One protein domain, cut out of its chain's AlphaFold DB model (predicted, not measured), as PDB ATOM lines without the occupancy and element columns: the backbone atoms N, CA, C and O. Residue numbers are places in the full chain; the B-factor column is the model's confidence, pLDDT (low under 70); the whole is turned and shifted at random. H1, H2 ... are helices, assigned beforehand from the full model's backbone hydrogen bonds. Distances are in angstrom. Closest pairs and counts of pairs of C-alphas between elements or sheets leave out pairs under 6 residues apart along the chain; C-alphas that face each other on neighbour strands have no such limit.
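AT A GLANCE: This is residues 2 to 82 of the 129 residues of an uncharacterized protein of Xanthomonas vasicola pv. vasculorum NCPPB 890 (UniProt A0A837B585). A helical hairpin, H3 and H4 side by side, makes one side of an open, loosely joined shape, and the short helix H1 stands well away from it on the other side. A long stretch without a named element, residues 2 to 29, runs from the hairpin's side across to the far side and loops round there before H1; residues 38 to 45 then lead back to the small helix H2 at one end of the hairpin. You are reading 81 printed residues with four named helices, H1, H2, H3 and H4 in chain order, and no named strand. The class is all helix, though only 37 of the 81 printed residues are in named elements. The whole is only just compact, close to loose, with a radius of gyration of the C-alphas of 14.0 A and spans of 35 by 29 by 17 A.

HOW THE PARTS SIT: Start at residue 2 and read on through residues 2 to 29, whose C-alphas lie 5 to 21 A from the mean of all C-alphas. Next comes H1, residues 30 to 37, which touches no other helix. It is apart from H2, residues 46 to 49, from H3, residues 51 to 63, and from H4, residues 70 to 81. H2 and H3 touch only at the corner by their tight link; look at Ser 48 and Gly 54, their closest C-alphas, 5.4 A apart. H3 touches H2 with residues 54 to 58 alone. H2 and H4 are close but not clearly touching, the closest C-alphas being those of Phe 49 and Leu 80 at 7.7 A. H3 and H4 touch and form a helical hairpin, at a shallow tilt of 7 degrees, opposite ways. Their closest C-alphas are those of Leu 62 and Glu 70, 6.2 A apart. In H1, H3 and H4 every O i to N i+4 pair is within hydrogen-bond range; H2 is too short for such a pair, and its one O i to N i+3 pair is within range.

IN THESE COORDINATES: Find C-alpha 30 at (-13.117, 2.885, 48.364); from there H1 runs 10.0 A to C-alpha 37. H2 spans 5.5 A from Leu 46 to Phe 49. Find C-alpha 51 at (-25.531, -18.496, 33.775), where H3, the longest helix with 13 residues, begins its 18.7 A to Tyr 63. H4 covers 16.6 A from Glu 70 to His 81, whose C-alpha is at (-18.603, -20.939, 32.996).

THE WHOLE: The two C-alphas farthest apart are those of Asp 21 and Tyr 63, at 38.7 A. The printed part has no cut, and no link between named helices is long. Look at the B-factor column for the model's confidence: the mean pLDDT of the printed part is 79.0, and 24 residues are under 70, namely residues 2 to 7, 12 to 13, 17, 23 to 30 and 37 to 43.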
ATOM      1  N   GLN A   2     -11.897   3.276  23.254       40.19
ATOM      2  CA  GLN A   2     -10.698   2.609  23.787       40.19
ATOM      3  C   GLN A   2     -10.986   2.129  25.213       40.19
ATOM      4  O   GLN A   2     -11.524   2.899  26.010       40.19
ATOM      5  N   GLY A   3     -10.683   0.858  25.489       41.25
ATOM      6  CA  GLY A   3     -10.901   0.214  26.782       41.25
ATOM      7  C   GLY A   3     -10.176   0.934  27.908       41.25
ATOM      8  O   GLY A   3      -9.057   1.420  27.744       41.25
ATOM      9  N   ASN A   4     -10.847   1.041  29.047       50.88
ATOM     10  CA  ASN A   4     -10.316   1.732  30.212       50.88
ATOM     11  C   ASN A   4      -9.217   0.869  30.866       50.88
ATOM     12  O   ASN A   4      -9.311  -0.357  30.832       50.88
ATOM     13  N   SER A   5      -8.200   1.481  31.486       53.50
ATOM     14  CA  SER A   5      -7.023   0.800  32.083       53.50
ATOM     15  C   SER A   5      -7.331   0.028  33.379       53.50
ATOM     16  O   SER A   5      -6.483  -0.104  34.262       53.50
ATOM     17  N   HIS A   6      -8.579  -0.388  33.568       60.41
ATOM     18  CA  HIS A   6      -9.039  -1.037  34.786       60.41
ATOM     19  C   HIS A   6      -8.892  -2.549  34.647       60.41
ATOM     20  O   HIS A   6      -9.296  -3.104  33.635       60.41
ATOM     21  N   HIS A   7      -8.336  -3.199  35.668       68.25
ATOM     22  CA  HIS A   7      -8.213  -4.655  35.719       68.25
ATOM     23  C   HIS A   7      -9.502  -5.297  36.248       68.25
ATOM     24  O   HIS A   7     -10.108  -4.776  37.190       68.25
ATOM     25  N   LEU A   8      -9.889  -6.449  35.703       73.38
ATOM     26  CA  LEU A   8     -11.036  -7.234  36.155       73.38
ATOM     27  C   LEU A   8     -10.586  -8.347  37.108       73.38
ATOM     28  O   LEU A   8      -9.687  -9.129  36.802       73.38
ATOM     29  N   ARG A   9     -11.199  -8.433  38.294       74.12
ATOM     30  CA  ARG A   9     -10.834  -9.426  39.317       74.12
ATOM     31  C   ARG A   9     -12.068 -10.009  39.988       74.12
ATOM     32  O   ARG A   9     -12.995  -9.282  40.327       74.12
ATOM     33  N   LEU A  10     -12.035 -11.318  40.238       75.94
ATOM     34  CA  LEU A  10     -12.973 -11.964  41.154       75.94
ATOM     35  C   LEU A  10     -12.577 -11.635  42.591       75.94
ATOM     36  O   LEU A  10     -11.454 -11.920  43.002       75.94
ATOM     37  N   VAL A  11     -13.509 -11.047  43.336       73.06
ATOM     38  CA  VAL A  11     -13.371 -10.779  44.768       73.06
ATOM     39  C   VAL A  11     -14.314 -11.677  45.561       73.06
ATOM     40  O   VAL A  11     -15.399 -12.031  45.103       73.06
ATOM     41  N   HIS A  12     -13.883 -12.076  46.753       65.00
ATOM     42  CA  HIS A  12     -14.663 -12.936  47.638       65.00
ATOM     43  C   HIS A  12     -15.831 -12.163  48.262       65.00
ATOM     44  O   HIS A  12     -15.729 -10.964  48.529       65.00
ATOM     45  N   HIS A  13     -16.915 -12.876  48.573       68.31
ATOM     46  CA  HIS A  13     -17.989 -12.348  49.409       68.31
ATOM     47  C   HIS A  13     -17.444 -11.908  50.779       68.31
ATOM     48  O   HIS A  13     -16.533 -12.541  51.317       68.31
ATOM     49  N   ARG A  14     -18.039 -10.867  51.381       70.00
ATOM     50  CA  ARG A  14     -17.600 -10.259  52.653       70.00
ATOM     51  C   ARG A  14     -17.243 -11.277  53.739       70.00
ATOM     52  O   ARG A  14     -16.208 -11.130  54.373       70.00
ATOM     53  N   GLY A  15     -18.071 -12.303  53.930       70.62
ATOM     54  CA  GLY A  15     -17.860 -13.323  54.969       70.62
ATOM     55  C   GLY A  15     -16.605 -14.190  54.792       70.62
ATOM     56  O   GLY A  15     -16.131 -14.757  55.765       70.62
ATOM     57  N   ALA A  16     -16.052 -14.272  53.579       70.69
ATOM     58  CA  ALA A  16     -14.801 -14.975  53.284       70.69
ATOM     59  C   ALA A  16     -13.594 -14.021  53.209       70.69
ATOM     60  O   ALA A  16     -12.470 -14.453  52.960       70.69
ATOM     61  N   SER A  17     -13.815 -12.715  53.383       68.81
ATOM     62  CA  SER A  17     -12.744 -11.726  53.363       68.81
ATOM     63  C   SER A  17     -11.968 -11.766  54.681       68.81
ATOM     64  O   SER A  17     -12.580 -11.630  55.741       68.81
ATOM     65  N   PRO A  18     -10.626 -11.813  54.656       72.19
ATOM     66  CA  PRO A  18      -9.807 -11.563  55.846       72.19
ATOM     67  C   PRO A  18     -10.050 -10.178  56.471       72.19
ATOM     68  O   PRO A  18      -9.648  -9.928  57.601       72.19
ATOM     69  N   ASN A  19     -10.711  -9.272  55.739       70.75
ATOM     70  CA  ASN A  19     -11.113  -7.944  56.194       70.75
ATOM     71  C   ASN A  19     -12.608  -7.861  56.571       70.75
ATOM     72  O   ASN A  19     -13.141  -6.754  56.622       70.75
ATOM     73  N   ALA A  20     -13.298  -8.985  56.813       77.19
ATOM     74  CA  ALA A  20     -14.745  -9.032  57.084       77.19
ATOM     75  C   ALA A  20     -15.214  -8.053  58.181       77.19
ATOM     76  O   ALA A  20     -16.290  -7.450  58.056       77.19
ATOM     77  N   ASP A  21     -14.377  -7.850  59.203       81.38
ATOM     78  CA  ASP A  21     -14.644  -6.993  60.364       81.38
ATOM     79  C   ASP A  21     -14.493  -5.490  60.073       81.38
ATOM     80  O   ASP A  21     -14.900  -4.645  60.872       81.38
ATOM     81  N   ARG A  22     -13.921  -5.111  58.922       75.75
ATOM     82  CA  ARG A  22     -13.761  -3.702  58.533       75.75
ATOM     83  C   ARG A  22     -15.045  -3.165  57.906       75.75
ATOM     84  O   ARG A  22     -15.786  -3.888  57.243       75.75
ATOM     85  N   LYS A  23     -15.298  -1.861  58.073       66.19
ATOM     86  CA  LYS A  23     -16.474  -1.165  57.510       66.19
ATOM     87  C   LYS A  23     -16.650  -1.473  56.013       66.19
ATOM     88  O   LYS A  23     -17.739  -1.883  55.612       66.19
ATOM     89  N   ASN A  24     -15.545  -1.436  55.264       60.38
ATOM     90  CA  ASN A  24     -15.442  -1.860  53.869       60.38
ATOM     91  C   ASN A  24     -14.602  -3.145  53.821       60.38
ATOM     92  O   ASN A  24     -13.376  -3.093  53.802       60.38
ATOM     93  N   ALA A  25     -15.254  -4.310  53.847       62.50
ATOM     94  CA  ALA A  25     -14.591  -5.621  53.816       62.50
ATOM     95  C   ALA A  25     -13.974  -5.982  52.447       62.50
ATOM     96  O   ALA A  25     -13.540  -7.116  52.226       62.50
ATOM     97  N   CYS A  26     -13.955  -5.018  51.527       62.81
ATOM     98  CA  CYS A  26     -13.243  -5.082  50.265       62.81
ATOM     99  C   CYS A  26     -11.725  -5.024  50.514       62.81
ATOM    100  O   CYS A  26     -11.250  -4.458  51.498       62.81
ATOM    101  N   TYR A  27     -10.940  -5.595  49.602       62.69
ATOM    102  CA  TYR A  27      -9.483  -5.408  49.603       62.69
ATOM    103  C   TYR A  27      -9.069  -3.978  49.228       62.69
ATOM    104  O   TYR A  27      -7.918  -3.597  49.443       62.69
ATOM    105  N   HIS A  28      -9.990  -3.187  48.674       61.94
ATOM    106  CA  HIS A  28      -9.762  -1.806  48.283       61.94
ATOM    107  C   HIS A  28     -10.482  -0.846  49.233       61.94
ATOM    108  O   HIS A  28     -11.666  -1.008  49.523       61.94
ATOM    109  N   ASP A  29      -9.761   0.173  49.697       68.94
ATOM    110  CA  ASP A  29     -10.329   1.278  50.467       68.94
ATOM    111  C   ASP A  29     -11.027   2.264  49.518       68.94
ATOM    112  O   ASP A  29     -10.408   3.167  48.955       68.94
ATOM    113  N   GLU A  30     -12.321   2.052  49.275       69.00
ATOM    114  CA  GLU A  30     -13.117   2.885  48.364       69.00
ATOM    115  C   GLU A  30     -13.096   4.376  48.712       69.00
ATOM    116  O   GLU A  30     -13.085   5.204  47.797       69.00
ATOM    117  N   ASP A  31     -13.054   4.724  50.001       73.00
ATOM    118  CA  ASP A  31     -13.009   6.115  50.453       73.00
ATOM    119  C   ASP A  31     -11.678   6.753  50.030       73.00
ATOM    120  O   ASP A  31     -11.657   7.854  49.465       73.00
ATOM    121  N   GLN A  32     -10.572   6.018  50.188       73.69
ATOM    122  CA  GLN A  32      -9.258   6.428  49.696       73.69
ATOM    123  C   GLN A  32      -9.227   6.565  48.162       73.69
ATOM    124  O   GLN A  32      -8.691   7.550  47.642       73.69
ATOM    125  N   TRP A  33      -9.793   5.611  47.415       70.19
ATOM    126  CA  TRP A  33      -9.822   5.660  45.943       70.19
ATOM    127  C   TRP A  33     -10.668   6.824  45.426       70.19
ATOM    128  O   TRP A  33     -10.224   7.570  44.548       70.19
ATOM    129  N   ARG A  34     -11.845   7.045  46.017       71.81
ATOM    130  CA  ARG A  34     -12.725   8.165  45.672       71.81
ATOM    131  C   ARG A  34     -12.037   9.505  45.933       71.81
ATOM    132  O   ARG A  34     -12.082  10.375  45.062       71.81
ATOM    133  N   ALA A  35     -11.363   9.651  47.077       80.25
ATOM    134  CA  ALA A  35     -10.638  10.869  47.441       80.25
ATOM    135  C   ALA A  35      -9.436  11.146  46.519       80.25
ATOM    136  O   ALA A  35      -9.256  12.273  46.060       80.25
ATOM    137  N   ASN A  36      -8.635  10.121  46.207       78.31
ATOM    138  CA  ASN A  36      -7.353  10.301  45.517       78.31
ATOM    139  C   ASN A  36      -7.435  10.208  43.989       78.31
ATOM    140  O   ASN A  36      -6.583  10.759  43.294       78.31
ATOM    141  N   LYS A  37      -8.406   9.466  43.447       68.81
ATOM    142  CA  LYS A  37      -8.436   9.096  42.024       68.81
ATOM    143  C   LYS A  37      -9.708   9.526  41.292       68.81
ATOM    144  O   LYS A  37      -9.746   9.437  40.070       68.81
ATOM    145  N   ARG A  38     -10.711  10.051  42.012       66.62
ATOM    146  CA  ARG A  38     -11.996  10.539  41.467       66.62
ATOM    147  C   ARG A  38     -12.798   9.493  40.676       66.62
ATOM    148  O   ARG A  38     -13.691   9.853  39.915       66.62
ATOM    149  N   TYR A  39     -12.524   8.210  40.889       62.12
ATOM    150  CA  TYR A  39     -13.375   7.101  40.470       62.12
ATOM    151  C   TYR A  39     -13.577   6.149  41.648       62.12
ATOM    152  O   TYR A  39     -12.710   6.021  42.514       62.12
ATOM    153  N   SER A  40     -14.735   5.496  41.691       58.22
ATOM    154  CA  SER A  40     -14.991   4.375  42.591       58.22
ATOM    155  C   SER A  40     -14.729   3.071  41.850       58.22
ATOM    156  O   SER A  40     -15.109   2.929  40.688       58.22
ATOM    157  N   VAL A  41     -14.105   2.110  42.527       60.09
ATOM    158  CA  VAL A  41     -14.169   0.712  42.097       60.09
ATOM    159  C   VAL A  41     -15.599   0.265  42.394       60.09
ATOM    160  O   VAL A  41     -16.019   0.353  43.538       60.09
ATOM    161  N   ALA A  42     -16.371  -0.099  41.372       60.88
ATOM    162  CA  ALA A  42     -17.697  -0.669  41.583       60.88
ATOM    163  C   ALA A  42     -17.543  -2.179  41.752       60.88
ATOM    164  O   ALA A  42     -17.028  -2.848  40.852       60.88
ATOM    165  N   ASP A  43     -17.972  -2.708  42.892       68.00
ATOM    166  CA  ASP A  43     -18.226  -4.128  43.039       68.00
ATOM    167  C   ASP A  43     -19.537  -4.472  42.323       68.00
ATOM    168  O   ASP A  43     -20.564  -3.807  42.457       68.00
ATOM    169  N   LEU A  44     -19.487  -5.499  41.480       77.12
ATOM    170  CA  LEU A  44     -20.662  -6.021  40.797       77.12
ATOM    171  C   LEU A  44     -20.922  -7.429  41.333       77.12
ATOM    172  O   LEU A  44     -19.970  -8.195  41.517       77.12
ATOM    173  N   PRO A  45     -22.183  -7.791  41.616       81.00
ATOM    174  CA  PRO A  45     -22.481  -9.071  42.232       81.00
ATOM    175  C   PRO A  45     -22.146 -10.208  41.265       81.00
ATOM    176  O   PRO A  45     -22.499 -10.164  40.087       81.00
ATOM    177  N   LEU A  46     -21.510 -11.264  41.782       85.31
ATOM    178  CA  LEU A  46     -21.135 -12.443  40.995       85.31
ATOM    179  C   LEU A  46     -22.331 -13.048  40.242       85.31
ATOM    180  O   LEU A  46     -22.185 -13.523  39.120       85.31
ATOM    181  N   SER A  47     -23.525 -12.975  40.838       87.69
ATOM    182  CA  SER A  47     -24.780 -13.449  40.249       87.69
ATOM    183  C   SER A  47     -25.115 -12.796  38.904       87.69
ATOM    184  O   SER A  47     -25.819 -13.402  38.107       87.69
ATOM    185  N   SER A  48     -24.611 -11.591  38.629       88.31
ATOM    186  CA  SER A  48     -24.794 -10.911  37.338       88.31
ATOM    187  C   SER A  48     -23.890 -11.446  36.224       88.31
ATOM    188  O   SER A  48     -24.068 -11.057  35.075       88.31
ATOM    189  N   PHE A  49     -22.928 -12.319  36.540       92.19
ATOM    190  CA  PHE A  49     -21.932 -12.840  35.595       92.19
ATOM    191  C   PHE A  49     -21.956 -14.360  35.461       92.19
ATOM    192  O   PHE A  49     -21.089 -14.923  34.811       92.19
ATOM    193  N   VAL A  50     -22.933 -15.035  36.062       93.06
ATOM    194  CA  VAL A  50     -23.104 -16.491  35.962       93.06
ATOM    195  C   VAL A  50     -24.362 -16.831  35.161       93.06
ATOM    196  O   VAL A  50     -25.246 -15.995  34.977       93.06
ATOM    197  N   GLY A  51     -24.447 -18.067  34.664       95.56
ATOM    198  CA  GLY A  51     -25.531 -18.496  33.775       95.56
ATOM    199  C   GLY A  51     -25.448 -17.885  32.369       95.56
ATOM    200  O   GLY A  51     -24.473 -17.222  32.019       95.56
ATOM    201  N   SER A  52     -26.464 -18.136  31.544       97.62
ATOM    202  CA  SER A  52     -26.468 -17.717  30.134       97.62
ATOM    203  C   SER A  52     -26.392 -16.196  29.961       97.62
ATOM    204  O   SER A  52     -25.613 -15.714  29.142       97.62
ATOM    205  N   ASP A  53     -27.138 -15.436  30.764       96.38
ATOM    206  CA  ASP A  53     -27.162 -13.966  30.681       96.38
ATOM    207  C   ASP A  53     -25.847 -13.345  31.173       96.38
ATOM    208  O   ASP A  53     -25.335 -12.384  30.590       96.38
ATOM    209  N   GLY A  54     -25.255 -13.937  32.215       95.00
ATOM    210  CA  GLY A  54     -23.933 -13.558  32.697       95.00
ATOM    211  C   GLY A  54     -22.848 -13.788  31.645       95.00
ATOM    212  O   GLY A  54     -22.029 -12.900  31.404       95.00
ATOM    213  N   LEU A  55     -22.903 -14.922  30.937       97.19
ATOM    214  CA  LEU A  55     -21.991 -15.205  29.829       97.19
ATOM    215  C   LEU A  55     -22.137 -14.171  28.706       97.19
ATOM    216  O   LEU A  55     -21.134 -13.649  28.228       97.19
ATOM    217  N   ILE A  56     -23.367 -13.834  28.305       97.81
ATOM    218  CA  ILE A  56     -23.613 -12.814  27.272       97.81
ATOM    219  C   ILE A  56     -23.061 -11.451  27.695       97.81
ATOM    220  O   ILE A  56     -22.447 -10.763  26.882       97.81
ATOM    221  N   THR A  57     -23.203 -11.091  28.971       94.88
ATOM    222  CA  THR A  57     -22.620  -9.863  29.525       94.88
ATOM    223  C   THR A  57     -21.093  -9.853  29.392       94.88
ATOM    224  O   THR A  57     -20.514  -8.870  28.936       94.88
ATOM    225  N   LEU A  58     -20.419 -10.955  29.731       94.88
ATOM    226  CA  LEU A  58     -18.961 -11.054  29.599       94.88
ATOM    227  C   LEU A  58     -18.502 -11.047  28.134       94.88
ATOM    228  O   LEU A  58     -17.503 -10.411  27.801       94.88
ATOM    229  N   LEU A  59     -19.248 -11.695  27.239       96.75
ATOM    230  CA  LEU A  59     -18.979 -11.647  25.799       96.75
ATOM    231  C   LEU A  59     -19.160 -10.231  25.232       96.75
ATOM    232  O   LEU A  59     -18.383  -9.813  24.372       96.75
ATOM    233  N   SER A  60     -20.128  -9.460  25.739       95.44
ATOM    234  CA  SER A  60     -20.302  -8.059  25.341       95.44
ATOM    235  C   SER A  60     -19.100  -7.204  25.751       95.44
ATOM    236  O   SER A  60     -18.706  -6.311  25.007       95.44
ATOM    237  N   PHE A  61     -18.452  -7.501  26.884       93.12
ATOM    238  CA  PHE A  61     -17.259  -6.766  27.321       93.12
ATOM    239  C   PHE A  61     -16.088  -6.926  26.348       93.12
ATOM    240  O   PHE A  61     -15.347  -5.961  26.137       93.12
ATOM    241  N   LEU A  62     -15.942  -8.113  25.749       93.94
ATOM    242  CA  LEU A  62     -14.972  -8.368  24.682       93.94
ATOM    243  C   LEU A  62     -15.333  -7.588  23.417       93.94
ATOM    244  O   LEU A  62     -14.489  -6.885  22.868       93.94
ATOM    245  N   TYR A  63     -16.595  -7.665  22.985       94.62
ATOM    246  CA  TYR A  63     -17.070  -6.962  21.789       94.62
ATOM    247  C   TYR A  63     -16.864  -5.442  21.885       94.62
ATOM    248  O   TYR A  63     -16.326  -4.820  20.967       94.62
ATOM    249  N   ASP A  64     -17.220  -4.857  23.030       90.94
ATOM    250  CA  ASP A  64     -17.109  -3.421  23.290       90.94
ATOM    251  C   ASP A  64     -15.667  -2.965  23.562       90.94
ATOM    252  O   ASP A  64     -15.419  -1.763  23.696       90.94
ATOM    253  N   LYS A  65     -14.713  -3.906  23.669       88.38
ATOM    254  CA  LYS A  65     -13.328  -3.661  24.103       88.38
ATOM    255  C   LYS A  65     -13.292  -2.846  25.391       88.38
ATOM    256  O   LYS A  65     -12.578  -1.851  25.505       88.38
ATOM    257  N   ARG A  66     -14.130  -3.236  26.355       84.12
ATOM    258  CA  ARG A  66     -14.370  -2.469  27.586       84.12
ATOM    259  C   ARG A  66     -13.122  -2.386  28.475       84.12
ATOM    260  O   ARG A  66     -12.959  -1.405  29.205       84.12
ATOM    261  N   PHE A  67     -12.247  -3.383  28.371       83.38
ATOM    262  CA  PHE A  67     -10.997  -3.524  29.112       83.38
ATOM    263  C   PHE A  67      -9.806  -3.451  28.155       83.38
ATOM    264  O   PHE A  67      -9.914  -3.862  27.001       83.38
ATOM    265  N   SER A  68      -8.676  -2.930  28.634       82.12
ATOM    266  CA  SER A  68      -7.425  -2.899  27.866       82.12
ATOM    267  C   SER A  68      -6.847  -4.295  27.618       82.12
ATOM    268  O   SER A  68      -6.259  -4.526  26.566       82.12
ATOM    269  N   GLU A  69      -7.063  -5.225  28.552       88.06
ATOM    270  CA  GLU A  69      -6.592  -6.609  28.473       88.06
ATOM    271  C   GLU A  69      -7.777  -7.563  28.273       88.06
ATOM    272  O   GLU A  69      -8.434  -7.988  29.225       88.06
ATOM    273  N   GLU A  70      -8.062  -7.924  27.020       90.44
ATOM    274  CA  GLU A  70      -9.138  -8.873  26.673       90.44
ATOM    275  C   GLU A  70      -8.940 -10.247  27.346       90.44
ATOM    276  O   GLU A  70      -9.906 -10.940  27.675       90.44
ATOM    277  N   SER A  71      -7.681 -10.614  27.613       90.75
ATOM    278  CA  SER A  71      -7.289 -11.846  28.304       90.75
ATOM    279  C   SER A  71      -7.899 -11.972  29.702       90.75
ATOM    280  O   SER A  71      -8.234 -13.082  30.114       90.75
ATOM    281  N   GLU A  72      -8.128 -10.864  30.412       89.62
ATOM    282  CA  GLU A  72      -8.748 -10.884  31.740       89.62
ATOM    283  C   GLU A  72     -10.228 -11.274  31.676       89.62
ATOM    284  O   GLU A  72     -10.722 -12.014  32.530       89.62
ATOM    285  N   VAL A  73     -10.938 -10.819  30.640       92.69
ATOM    286  CA  VAL A  73     -12.345 -11.177  30.425       92.69
ATOM    287  C   VAL A  73     -12.456 -12.640  29.994       92.69
ATOM    288  O   VAL A  73     -13.310 -13.365  30.503       92.69
ATOM    289  N   LEU A  74     -11.558 -13.103  29.117       95.44
ATOM    290  CA  LEU A  74     -11.476 -14.515  28.726       95.44
ATOM    291  C   LEU A  74     -11.180 -15.421  29.925       95.44
ATOM    292  O   LEU A  74     -11.805 -16.472  30.077       95.44
ATOM    293  N   GLU A  75     -10.264 -15.008  30.801       94.81
ATOM    294  CA  GLU A  75      -9.979 -15.728  32.038       94.81
ATOM    295  C   GLU A  75     -11.219 -15.799  32.928       94.81
ATOM    296  O   GLU A  75     -11.567 -16.875  33.410       94.81
ATOM    297  N   LEU A  76     -11.946 -14.693  33.090       93.62
ATOM    298  CA  LEU A  76     -13.165 -14.677  33.891       93.62
ATOM    299  C   LEU A  76     -14.238 -15.625  33.339       93.62
ATOM    300  O   LEU A  76     -14.842 -16.376  34.105       93.62
ATOM    301  N   ILE A  77     -14.432 -15.639  32.017       96.25
ATOM    302  CA  ILE A  77     -15.374 -16.551  31.357       96.25
ATOM    303  C   ILE A  77     -15.018 -18.008  31.671       96.25
ATOM    304  O   ILE A  77     -15.896 -18.772  32.071       96.25
ATOM    305  N   LYS A  78     -13.739 -18.392  31.549       96.50
ATOM    306  CA  LYS A  78     -13.296 -19.759  31.864       96.50
ATOM    307  C   LYS A  78     -13.571 -20.115  33.325       96.50
ATOM    308  O   LYS A  78     -14.168 -21.150  33.601       96.50
ATOM    309  N   ARG A  79     -13.206 -19.233  34.257       95.31
ATOM    310  CA  ARG A  79     -13.376 -19.452  35.704       95.31
ATOM    311  C   ARG A  79     -14.833 -19.605  36.132       95.31
ATOM    312  O   ARG A  79     -15.109 -20.383  37.040       95.31
ATOM    313  N   LEU A  80     -15.752 -18.880  35.494       95.31
ATOM    314  CA  LEU A  80     -17.170 -18.874  35.868       95.31
ATOM    315  C   LEU A  80     -18.015 -19.910  35.134       95.31
ATOM    316  O   LEU A  80     -18.960 -20.441  35.715       95.31
ATOM    317  N   HIS A  81     -17.709 -20.174  33.865       96.56
ATOM    318  CA  HIS A  81     -18.603 -20.939  32.996       96.56
ATOM    319  C   HIS A  81     -18.036 -22.271  32.529       96.56
ATOM    320  O   HIS A  81     -18.816 -23.113  32.087       96.56
ATOM    321  N   VAL A  82     -16.721 -22.487  32.602       97.19
ATOM    322  CA  VAL A  82     -16.128 -23.763  32.199       97.19
ATOM    323  C   VAL A  82     -16.051 -24.663  33.431       97.19
ATOM    324  O   VAL A  82     -15.310 -24.353  34.367       97.19
TER     325      VAL A  82